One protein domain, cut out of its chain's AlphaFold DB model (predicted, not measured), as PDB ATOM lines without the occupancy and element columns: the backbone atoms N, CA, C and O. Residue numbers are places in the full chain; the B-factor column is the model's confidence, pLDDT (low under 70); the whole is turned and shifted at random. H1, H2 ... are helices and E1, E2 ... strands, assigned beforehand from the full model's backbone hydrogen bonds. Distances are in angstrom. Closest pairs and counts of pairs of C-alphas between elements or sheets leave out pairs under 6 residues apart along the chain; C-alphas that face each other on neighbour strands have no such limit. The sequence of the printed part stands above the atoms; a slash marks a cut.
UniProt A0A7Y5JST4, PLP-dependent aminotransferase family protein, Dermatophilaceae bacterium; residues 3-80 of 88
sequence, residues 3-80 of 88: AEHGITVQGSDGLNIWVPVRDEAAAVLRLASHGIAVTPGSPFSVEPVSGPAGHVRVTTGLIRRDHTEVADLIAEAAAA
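This is residues 3 to 80 of the 88 residues of the protein "PLP-dependent aminotransferase family protein" of Dermatophilaceae bacterium (UniProt A0A7Y5JST4). Two helices, H1 and H2, pack side by side and run opposite ways next to a small two-stranded ribbon, E1 and E2; H1 meets mostly E2 and H2 mostly E1. A long link, residues 33 to 53, leads from H1 to E2, and its residues 39 to 40 pair with E2; residues 64 to 69 stick out. The printed part has 78 residues with two named strands and two named helices, in the order E1, H1, E2, H2; the sheet is antiparallel, the class is mixed, and under half of the residues are in named elements. It is compact, with a radius of gyration of the C-alphas of 11.9 A and spans of 36 by 27 by 22 A.

After residues 3 to 15, which hold no named element, find C-alpha 16 at (100.701, -169.291, 281.691); from there E1 runs 15.4 A through residues 16 to 21. H1, residues 24 to 32, is 12.1 A long. E2, residues 54 to 59, is 16.7 A long. H2, residues 67 to 79, runs 18.4 A to C-alpha 79 at (104.064, -172.364, 262.479).

Look first at neighbours E1 and E2, antiparallel at 150 degrees, where N 19 and O 56 are within hydrogen-bond range at 2.9 A. The closest C-alphas of E1 and H2, Val 21 and Ala 78, are 4.1 A apart. Those of H1 and E2, Glu 24 and Gly 54, are 5.8 A apart. H1 and H2 touch, closest at the C-alphas of Ala 27 and Ala 77, 4.4 A; their tilt of 35.1 degrees is only just steep. In H1 and H2 every O i to N i+4 pair is within hydrogen-bond range.

The farthest C-alphas, Pro 48 and Arg 65, are 35.7 A apart. The printed part has no cut. The link from H1 to E2 is long. The model's pLDDT is under 70 at residues 11 to 13 and 48 to 52.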
ATOM      1  N   ALA A   3      92.488-169.996 269.364       90.88
ATOM      2  CA  ALA A   3      91.599-171.008 268.786       90.88
ATOM      3  C   ALA A   3      91.099-170.650 267.370       90.88
ATOM      4  O   ALA A   3      90.818-171.548 266.584       90.88
ATOM      5  N   GLU A   4      91.039-169.358 267.018       92.94
ATOM      6  CA  GLU A   4      90.679-168.893 265.666       92.94
ATOM      7  C   GLU A   4      91.782-169.229 264.646       92.94
ATOM      8  O   GLU A   4      91.492-169.398 263.466       92.94
ATOM      9  N   HIS A   5      93.023-169.434 265.105       92.25
ATOM     10  CA  HIS A   5      94.144-169.939 264.302       92.25
ATOM     11  C   HIS A   5      94.295-171.469 264.384       92.25
ATOM     12  O   HIS A   5      95.326-172.013 263.992       92.25
ATOM     13  N   GLY A   6      93.306-172.182 264.937       92.31
ATOM     14  CA  GLY A   6      93.362-173.634 265.134       92.31
ATOM     15  C   GLY A   6      94.280-174.085 266.277       92.31
ATOM     16  O   GLY A   6      94.518-175.281 266.434       92.31
ATOM     17  N   ILE A   7      94.783-173.156 267.096       91.50
ATOM     18  CA  ILE A   7      95.665-173.462 268.225       91.50
ATOM     19  C   ILE A   7      94.823-173.578 269.491       91.50
ATOM     20  O   ILE A   7      94.367-172.585 270.065       91.50
ATOM     21  N   THR A   8      94.634-174.814 269.944       88.62
ATOM     22  CA  THR A   8      93.974-175.092 271.222       88.62
ATOM     23  C   THR A   8      95.028-175.180 272.318       88.62
ATOM     24  O   THR A   8      95.914-176.028 272.255       88.62
ATOM     25  N   VAL A   9      94.925-174.318 273.328       87.06
ATOM     26  CA  VAL A   9      95.811-174.317 274.499       87.06
ATOM     27  C   VAL A   9      95.033-174.746 275.735       87.06
ATOM     28  O   VAL A   9      93.868-174.386 275.899       87.06
ATOM     29  N   GLN A  10      95.674-175.529 276.597       72.56
ATOM     30  CA  GLN A  10      95.121-175.898 277.898       72.56
ATOM     31  C   GLN A  10      95.540-174.844 278.934       72.56
ATOM     32  O   GLN A  10      96.694-174.415 278.943       72.56
ATOM     33  N   GLY A  11      94.609-174.435 279.797       67.00
ATOM     34  CA  GLY A  11      94.846-173.449 280.858       67.00
ATOM     35  C   GLY A  11      93.841-172.299 280.817       67.00
ATOM     36  O   GLY A  11      93.772-171.553 279.844       67.00
ATOM     37  N   SER A  12      93.050-172.163 281.882       58.75
ATOM     38  CA  SER A  12      92.024-171.120 282.029       58.75
ATOM     39  C   SER A  12      92.377-170.063 283.079       58.75
ATOM     40  O   SER A  12      91.638-169.094 283.225       58.75
ATOM     41  N   ASP A  13      93.470-170.247 283.828       67.94
ATOM     42  CA  ASP A  13      93.869-169.349 284.922       67.94
ATOM     43  C   ASP A  13      94.533-168.046 284.439       67.94
ATOM     44  O   ASP A  13      94.667-167.095 285.207       67.94
ATOM     45  N   GLY A  14      94.914-167.987 283.158       70.12
ATOM     46  CA  GLY A  14      95.484-166.805 282.517       70.12
ATOM     47  C   GLY A  14      96.891-166.442 282.991       70.12
ATOM     48  O   GLY A  14      97.374-165.368 282.641       70.12
ATOM     49  N   LEU A  15      97.568-167.287 283.778       85.75
ATOM     50  CA  LEU A  15      98.938-166.999 284.203       85.75
ATOM     51  C   LEU A  15      99.930-167.432 283.124       85.75
ATOM     52  O   LEU A  15     100.697-166.609 282.620       85.75
ATOM     53  N   ASN A  16      99.883-168.711 282.749       88.81
ATOM     54  CA  ASN A  16     100.701-169.291 281.691       88.81
ATOM     55  C   ASN A  16      99.842-170.172 280.790       88.81
ATOM     56  O   ASN A  16      99.025-170.947 281.278       88.81
ATOM     57  N   ILE A  17     100.094-170.111 279.488       91.12
ATOM     58  CA  ILE A  17      99.566-171.081 278.530       91.12
ATOM     59  C   ILE A  17     100.716-171.817 277.850       91.12
ATOM     60  O   ILE A  17     101.798-171.257 277.645       91.12
ATOM     61  N   TRP A  18     100.460-173.070 277.495       91.50
ATOM     62  CA  TRP A  18     101.359-173.891 276.696       91.50
ATOM     63  C   TRP A  18     100.884-173.866 275.252       91.50
ATOM     64  O   TRP A  18      99.800-174.361 274.943       91.50
ATOM     65  N   VAL A  19     101.679-173.252 274.381       93.12
ATOM     66  CA  VAL A  19     101.363-173.129 272.958       93.12
ATOM     67  C   VAL A  19     102.147-174.197 272.200       93.12
ATOM     68  O   VAL A  19     103.375-174.185 272.291       93.12
ATOM     69  N   PRO A  20     101.487-175.114 271.472       92.88
ATOM     70  CA  PRO A  20     102.186-176.073 270.624       92.88
ATOM     71  C   PRO A  20     102.895-175.346 269.478       92.88
ATOM     72  O   PRO A  20     102.326-174.446 268.862       92.88
ATOM     73  N   VAL A  21     104.129-175.747 269.180       93.19
ATOM     74  CA  VAL A  21     104.952-175.160 268.116       93.19
ATOM     75  C   VAL A  21     105.647-176.251 267.312       93.19
ATOM     76  O   VAL A  21     105.944-177.327 267.826       93.19
ATOM     77  N   ARG A  22     105.943-175.975 266.041       92.56
ATOM     78  CA  ARG A  22     106.724-176.902 265.205       92.56
ATOM     79  C   ARG A  22     108.193-176.966 265.614       92.56
ATOM     80  O   ARG A  22     108.804-178.017 265.506       92.56
ATOM     81  N   ASP A  23     108.747-175.852 266.083       92.38
ATOM     82  CA  ASP A  23     110.139-175.745 266.508       92.38
ATOM     83  C   ASP A  23     110.253-174.694 267.625       92.38
ATOM     84  O   ASP A  23     109.878-173.533 267.442       92.38
ATOM     85  N   GLU A  24     110.742-175.099 268.802       93.81
ATOM     86  CA  GLU A  24     110.836-174.213 269.971       93.81
ATOM     87  C   GLU A  24     111.820-173.059 269.744       93.81
ATOM     88  O   GLU A  24     111.541-171.926 270.141       93.81
ATOM     89  N   ALA A  25     112.950-173.314 269.082       93.56
ATOM     90  CA  ALA A  25     113.970-172.302 268.844       93.56
ATOM     91  C   ALA A  25     113.491-171.268 267.817       93.56
ATOM     92  O   ALA A  25     113.648-170.064 268.033       93.56
ATOM     93  N   ALA A  26     112.858-171.723 266.732       95.06
ATOM     94  CA  ALA A  26     112.291-170.840 265.719       95.06
ATOM     95  C   ALA A  26     111.161-169.972 266.291       95.06
ATOM     96  O   ALA A  26     111.123-168.769 266.029       95.06
ATOM     97  N   ALA A  27     110.280-170.552 267.113       96.00
ATOM     98  CA  ALA A  27     109.197-169.818 267.760       96.00
ATOM     99  C   ALA A  27     109.725-168.744 268.725       96.00
ATOM    100  O   ALA A  27     109.292-167.591 268.666       96.00
ATOM    101  N   VAL A  28     110.700-169.093 269.575       96.56
ATOM    102  CA  VAL A  28     111.348-168.143 270.496       96.56
ATOM    103  C   VAL A  28     112.004-167.002 269.721       96.56
ATOM    104  O   VAL A  28     111.795-165.840 270.060       96.56
ATOM    105  N   LEU A  29     112.755-167.313 268.661       96.31
ATOM    106  CA  LEU A  29     113.421-166.304 267.838       96.31
ATOM    107  C   LEU A  29     112.415-165.382 267.133       96.31
ATOM    108  O   LEU A  29     112.592-164.163 267.142       96.31
ATOM    109  N   ARG A  30     111.348-165.947 266.554       96.62
ATOM    110  CA  ARG A  30     110.290-165.184 265.876       96.62
ATOM    111  C   ARG A  30     109.577-164.240 266.839       96.62
ATOM    112  O   ARG A  30     109.330-163.095 266.480       96.62
ATOM    113  N   LEU A  31     109.263-164.675 268.057       97.06
ATOM    114  CA  LEU A  31     108.624-163.806 269.051       97.06
ATOM    115  C   LEU A  31     109.591-162.746 269.586       97.06
ATOM    116  O   LEU A  31     109.223-161.573 269.675       97.06
ATOM    117  N   ALA A  32     110.852-163.113 269.829       97.19
ATOM    118  CA  ALA A  32     111.881-162.175 270.266       97.19
ATOM    119  C   ALA A  32     112.112-161.050 269.244       97.19
ATOM    120  O   ALA A  32     112.297-159.900 269.643       97.19
ATOM    121  N   SER A  33     112.026-161.332 267.936       97.06
ATOM    122  CA  SER A  33     112.141-160.298 266.895       97.06
ATOM    123  C   SER A  33     110.995-159.275 266.910       97.06
ATOM    124  O   SER A  33     111.145-158.205 266.331       97.06
ATOM    125  N   HIS A  34     109.872-159.585 267.569       96.00
ATOM    126  CA  HIS A  34     108.754-158.660 267.814       96.00
ATOM    127  C   HIS A  34     108.759-158.109 269.246       96.00
ATOM    128  O   HIS A  34     107.774-157.531 269.693       96.00
ATOM    129  N   GLY A  35     109.850-158.303 269.995       95.50
ATOM    130  CA  GLY A  35     109.966-157.843 271.378       95.50
ATOM    131  C   GLY A  35     109.167-158.669 272.391       95.50
ATOM    132  O   GLY A  35     108.954-158.206 273.509       95.50
ATOM    133  N   ILE A  36     108.734-159.884 272.035       95.31
ATOM    134  CA  ILE A  36     107.973-160.779 272.916       95.31
ATOM    135  C   ILE A  36     108.892-161.894 273.426       95.31
ATOM    136  O   ILE A  36     109.386-162.716 272.659       95.31
ATOM    137  N   ALA A  37     109.099-161.950 274.741       95.62
ATOM    138  CA  ALA A  37     109.874-163.011 275.379       95.62
ATOM    139  C   ALA A  37     108.978-164.186 275.805       95.62
ATOM    140  O   ALA A  37     107.942-163.989 276.441       95.62
ATOM    141  N   VAL A  38     109.411-165.414 275.505       95.94
ATOM    142  CA  VAL A  38     108.759-166.674 275.907       95.94
ATOM    143  C   VAL A  38     109.802-167.692 276.371       95.94
ATOM    144  O   VAL A  38     111.001-167.478 276.196       95.94
ATOM    145  N   THR A  39     109.372-168.802 276.978       96.38
ATOM    146  CA  THR A  39     110.281-169.888 277.392       96.38
ATOM    147  C   THR A  39     110.031-171.154 276.562       96.38
ATOM    148  O   THR A  39     108.864-171.517 276.408       96.38
ATOM    149  N   PRO A  40     111.071-171.859 276.069       94.75
ATOM    150  CA  PRO A  40     110.923-173.214 275.531       94.75
ATOM    151  C   PRO A  40     110.252-174.157 276.538       94.75
ATOM    152  O   PRO A  40     110.412-173.991 277.751       94.75
ATOM    153  N   GLY A  41     109.493-175.134 276.051       91.69
ATOM    154  CA  GLY A  41     108.750-176.081 276.878       91.69
ATOM    155  C   GLY A  41     109.539-177.326 277.256       91.69
ATOM    156  O   GLY A  41     109.278-177.904 278.312       91.69
ATOM    157  N   SER A  42     110.552-177.689 276.466       90.00
ATOM    158  CA  SER A  42     111.429-178.833 276.743       90.00
ATOM    159  C   SER A  42     111.963-178.915 278.188       90.00
ATOM    160  O   SER A  42     111.890-180.007 278.752       90.00
ATOM    161  N   PRO A  43     112.388-177.828 278.875       89.56
ATOM    162  CA  PRO A  43     112.885-177.923 280.253       89.56
ATOM    163  C   PRO A  43     111.818-178.287 281.299       89.56
ATOM    164  O   PRO A  43     112.167-178.616 282.429       89.56
ATOM    165  N   PHE A  44     110.530-178.199 280.952       87.88
ATOM    166  CA  PHE A  44     109.399-178.503 281.838       87.88
ATOM    167  C   PHE A  44     108.736-179.851 281.517       87.88
ATOM    168  O   PHE A  44     107.748-180.216 282.154       87.88
ATOM    169  N   SER A  45     109.245-180.580 280.519       85.44
ATOM    170  CA  SER A  45     108.674-181.856 280.089       85.44
ATOM    171  C   SER A  45     109.088-182.984 281.036       85.44
ATOM    172  O   SER A  45     110.269-183.158 281.326       85.44
ATOM    173  N   VAL A  46     108.109-183.756 281.515       84.56
ATOM    174  CA  VAL A  46     108.331-184.923 282.394       84.56
ATOM    175  C   VAL A  46     108.591-186.215 281.617       84.56
ATOM    176  O   VAL A  46     109.190-187.144 282.149       84.56
ATOM    177  N   GLU A  47     108.179-186.257 280.351       79.44
ATOM    178  CA  GLU A  47     108.426-187.354 279.417       79.44
ATOM    179  C   GLU A  47     109.106-186.812 278.152       79.44
ATOM    180  O   GLU A  47     108.919-185.635 277.815       79.44
ATOM    181  N   PRO A  48     109.882-187.639 277.427       68.81
ATOM    182  CA  PRO A  48     110.399-187.259 276.122       68.81
ATOM    183  C   PRO A  48     109.244-186.855 275.206       68.81
ATOM    184  O   PRO A  48     108.308-187.631 274.987       68.81
ATOM    185  N   VAL A  49     109.312-185.636 274.669       66.62
ATOM    186  CA  VAL A  49     108.288-185.114 273.762       66.62
ATOM    187  C   VAL A  49     108.197-186.044 272.552       66.62
ATOM    188  O   VAL A  49     109.123-186.162 271.753       66.62
ATOM    189  N   SER A  50     107.084-186.767 272.464       54.88
ATOM    190  CA  SER A  50     106.854-187.772 271.431       54.88
ATOM    191  C   SER A  50     106.264-187.094 270.195       54.88
ATOM    192  O   SER A  50     105.062-186.849 270.134       54.88
ATOM    193  N   GLY A  51     107.106-186.770 269.212       58.31
ATOM    194  CA  GLY A  51     106.687-186.205 267.925       58.31
ATOM    195  C   GLY A  51     107.495-184.977 267.490       58.31
ATOM    196  O   GLY A  51     108.352-184.503 268.228       58.31
ATOM    197  N   PRO A  52     107.237-184.447 266.280       58.66
ATOM    198  CA  PRO A  52     107.993-183.335 265.698       58.66
ATOM    199  C   PRO A  52     107.604-181.954 266.254       58.66
ATOM    200  O   PRO A  52     108.000-180.950 265.675       58.66
ATOM    201  N   ALA A  53     106.784-181.880 267.306       75.69
ATOM    202  CA  ALA A  53     106.223-180.634 267.822       75.69
ATOM    203  C   ALA A  53     106.607-180.430 269.292       75.69
ATOM    204  O   ALA A  53     106.396-181.317 270.117       75.69
ATOM    205  N   GLY A  54     107.158-179.258 269.602       89.56
ATOM    206  CA  GLY A  54     107.459-178.804 270.961       89.56
ATOM    207  C   GLY A  54     106.374-177.875 271.504       89.56
ATOM    208  O   GLY A  54     105.303-177.727 270.912       89.56
ATOM    209  N   HIS A  55     106.656-177.212 272.625       92.56
ATOM    210  CA  HIS A  55     105.770-176.184 273.178       92.56
ATOM    211  C   HIS A  55     106.565-174.946 273.585       92.56
ATOM    212  O   HIS A  55     107.732-175.036 273.950       92.56
ATOM    213  N   VAL A  56     105.927-173.778 273.592       94.50
ATOM    214  CA  VAL A  56     106.449-172.599 274.295       94.50
ATOM    215  C   VAL A  56     105.504-172.203 275.419       94.50
ATOM    216  O   VAL A  56     104.279-172.246 275.279       94.50
ATOM    217  N   ARG A  57     106.083-171.808 276.551       94.31
ATOM    218  CA  ARG A  57     105.359-171.231 277.679       94.31
ATOM    219  C   ARG A  57     105.193-169.738 277.450       94.31
ATOM    220  O   ARG A  57     106.185-169.012 277.350       94.31
ATOM    221  N   VAL A  58     103.945-169.285 277.427       93.38
ATOM    222  CA  VAL A  58     103.601-167.868 277.283       93.38
ATOM    223  C   VAL A  58     102.961-167.378 278.572       93.38
ATOM    224  O   VAL A  58     101.884-167.838 278.953       93.38
ATOM    225  N   THR A  59     103.608-166.417 279.227       92.44
ATOM    226  CA  THR A  59     103.030-165.714 280.376       92.44
ATOM    227  C   THR A  59     102.017-164.692 279.867       92.44
ATOM    228  O   THR A  59     102.392-163.733 279.196       92.44
ATOM    229  N   THR A  60     100.736-164.871 280.181       90.38
ATOM    230  CA  THR A  60      99.654-164.006 279.667       90.38
ATOM    231  C   THR A  60      99.079-163.065 280.723       90.38
ATOM    232  O   THR A  60      98.475-162.052 280.374       90.38
ATOM    233  N   GLY A  61      99.362-163.304 282.009       87.88
ATOM    234  CA  GLY A  61      98.739-162.592 283.132       87.88
ATOM    235  C   GLY A  61      99.017-161.086 283.222       87.88
ATOM    236  O   GLY A  61      98.356-160.388 283.996       87.88
ATOM    237  N   LEU A  62      99.956-160.552 282.434       84.44
ATOM    238  CA  LEU A  62     100.268-159.117 282.344       84.44
ATOM    239  C   LEU A  62      99.774-158.456 281.049       84.44
ATOM    240  O   LEU A  62      99.845-157.234 280.926       84.44
ATOM    241  N   ILE A  63      99.234-159.222 280.102       88.19
ATOM    242  CA  ILE A  63      98.654-158.665 278.881       88.19
ATOM    243  C   ILE A  63      97.333-157.987 279.267       88.19
ATOM    244  O   ILE A  63      96.486-158.563 279.950       88.19
ATOM    245  N   ARG A  64      97.193-156.704 278.924       87.56
ATOM    246  CA  ARG A  64      95.993-155.891 279.220       87.56
ATOM    247  C   ARG A  64      95.298-155.392 277.959       87.56
ATOM    248  O   ARG A  64      94.113-155.078 277.991       87.56
ATOM    249  N   ARG A  65      96.032-155.330 276.853       90.69
ATOM    250  CA  ARG A  65      95.610-154.809 275.553       90.69
ATOM    251  C   ARG A  65      96.214-155.660 274.439       90.69
ATOM    252  O   ARG A  65      97.009-156.550 274.720       90.69
ATOM    253  N   ASP A  66      95.781-155.418 273.208       91.94
ATOM    254  CA  ASP A  66      96.396-155.975 271.995       91.94
ATOM    255  C   ASP A  66      96.423-157.513 271.922       91.94
ATOM    256  O   ASP A  66      97.198-158.103 271.180       91.94
ATOM    257  N   HIS A  67      95.523-158.203 272.636       90.62
ATOM    258  CA  HIS A  67      95.510-159.672 272.660       90.62
ATOM    259  C   HIS A  67      95.299-160.322 271.273       90.62
ATOM    260  O   HIS A  67      95.495-161.524 271.155       90.62
ATOM    261  N   THR A  68      94.836-159.581 270.255       93.81
ATOM    262  CA  THR A  68      94.651-160.101 268.886       93.81
ATOM    263  C   THR A  68      95.992-160.104 268.199       93.81
ATOM    264  O   THR A  68      96.464-161.173 267.864       93.81
ATOM    265  N   GLU A  69      96.659-158.953 268.152       95.25
ATOM    266  CA  GLU A  69      98.012-158.832 267.613       95.25
ATOM    267  C   GLU A  69      98.985-159.808 268.291       95.25
ATOM    268  O   GLU A  69      99.726-160.522 267.623       95.25
ATOM    269  N   VAL A  70      98.932-159.925 269.623       94.62
ATOM    270  CA  VAL A  70      99.764-160.902 270.342       94.62
ATOM    271  C   VAL A  70      99.397-162.343 269.965       94.62
ATOM    272  O   VAL A  70     100.288-163.175 269.818       94.62
ATOM    273  N   ALA A  71      98.110-162.661 269.797       94.75
ATOM    274  CA  ALA A  71      97.690-163.995 269.369       94.75
ATOM    275  C   ALA A  71      98.111-164.304 267.923       94.75
ATOM    276  O   ALA A  71      98.551-165.424 267.675       94.75
ATOM    277  N   ASP A  72      98.036-163.327 267.017       97.00
ATOM    278  CA  ASP A  72      98.475-163.444 265.625       97.00
ATOM    279  C   ASP A  72      99.980-163.748 265.570       97.00
ATOM    280  O   ASP A  72     100.401-164.729 264.959       97.00
ATOM    281  N   LEU A  73     100.796-162.981 266.306       97.50
ATOM    282  CA  LEU A  73     102.245-163.193 266.391       97.50
ATOM    283  C   LEU A  73     102.604-164.562 266.985       97.50
ATOM    284  O   LEU A  73     103.528-165.228 266.511       97.50
ATOM    285  N   ILE A  74     101.873-165.006 268.012       96.19
ATOM    286  CA  ILE A  74     102.033-166.349 268.585       96.19
ATOM    287  C   ILE A  74     101.666-167.423 267.557       96.19
ATOM    288  O   ILE A  74     102.378-168.421 267.452       96.19
ATOM    289  N   ALA A  75     100.593-167.233 266.789       96.81
ATOM    290  CA  ALA A  75     100.173-168.188 265.772       96.81
ATOM    291  C   ALA A  75     101.199-168.305 264.632       96.81
ATOM    292  O   ALA A  75     101.538-169.414 264.217       96.81
ATOM    293  N   GLU A  76     101.758-167.183 264.179       96.56
ATOM    294  CA  GLU A  76     102.854-167.170 263.207       96.56
ATOM    295  C   GLU A  76     104.096-167.891 263.739       96.56
ATOM    296  O   GLU A  76     104.698-168.709 263.040       96.56
ATOM    297  N   ALA A  77     104.473-167.623 264.991       96.62
ATOM    298  CA  ALA A  77     105.607-168.274 265.635       96.62
ATOM    299  C   ALA A  77     105.390-169.782 265.822       96.62
ATOM    300  O   ALA A  77     106.327-170.557 265.653       96.62
ATOM    301  N   ALA A  78     104.161-170.221 266.107       95.25
ATOM    302  CA  ALA A  78     103.829-171.637 266.246       95.25
ATOM    303  C   ALA A  78     104.027-172.430 264.944       95.25
ATOM    304  O   ALA A  78     104.387-173.611 264.981       95.25
ATOM    305  N   ALA A  79     103.829-171.781 263.795       94.56
ATOM    306  CA  ALA A  79     104.064-172.364 262.479       94.56
ATOM    307  C   ALA A  79     105.526-172.256 262.003       94.56
ATOM    308  O   ALA A  79     105.875-172.880 260.996       94.56
ATOM    309  N   ALA A  80     106.372-171.486 262.697       93.19
ATOM    310  CA  ALA A  80     107.761-171.278 262.315       93.19
ATOM    311  C   ALA A  80     108.569-172.578 262.409       93.19
ATOM    312  O   ALA A  80     108.399-173.386 263.320       93.19
TER     313      ALA A  80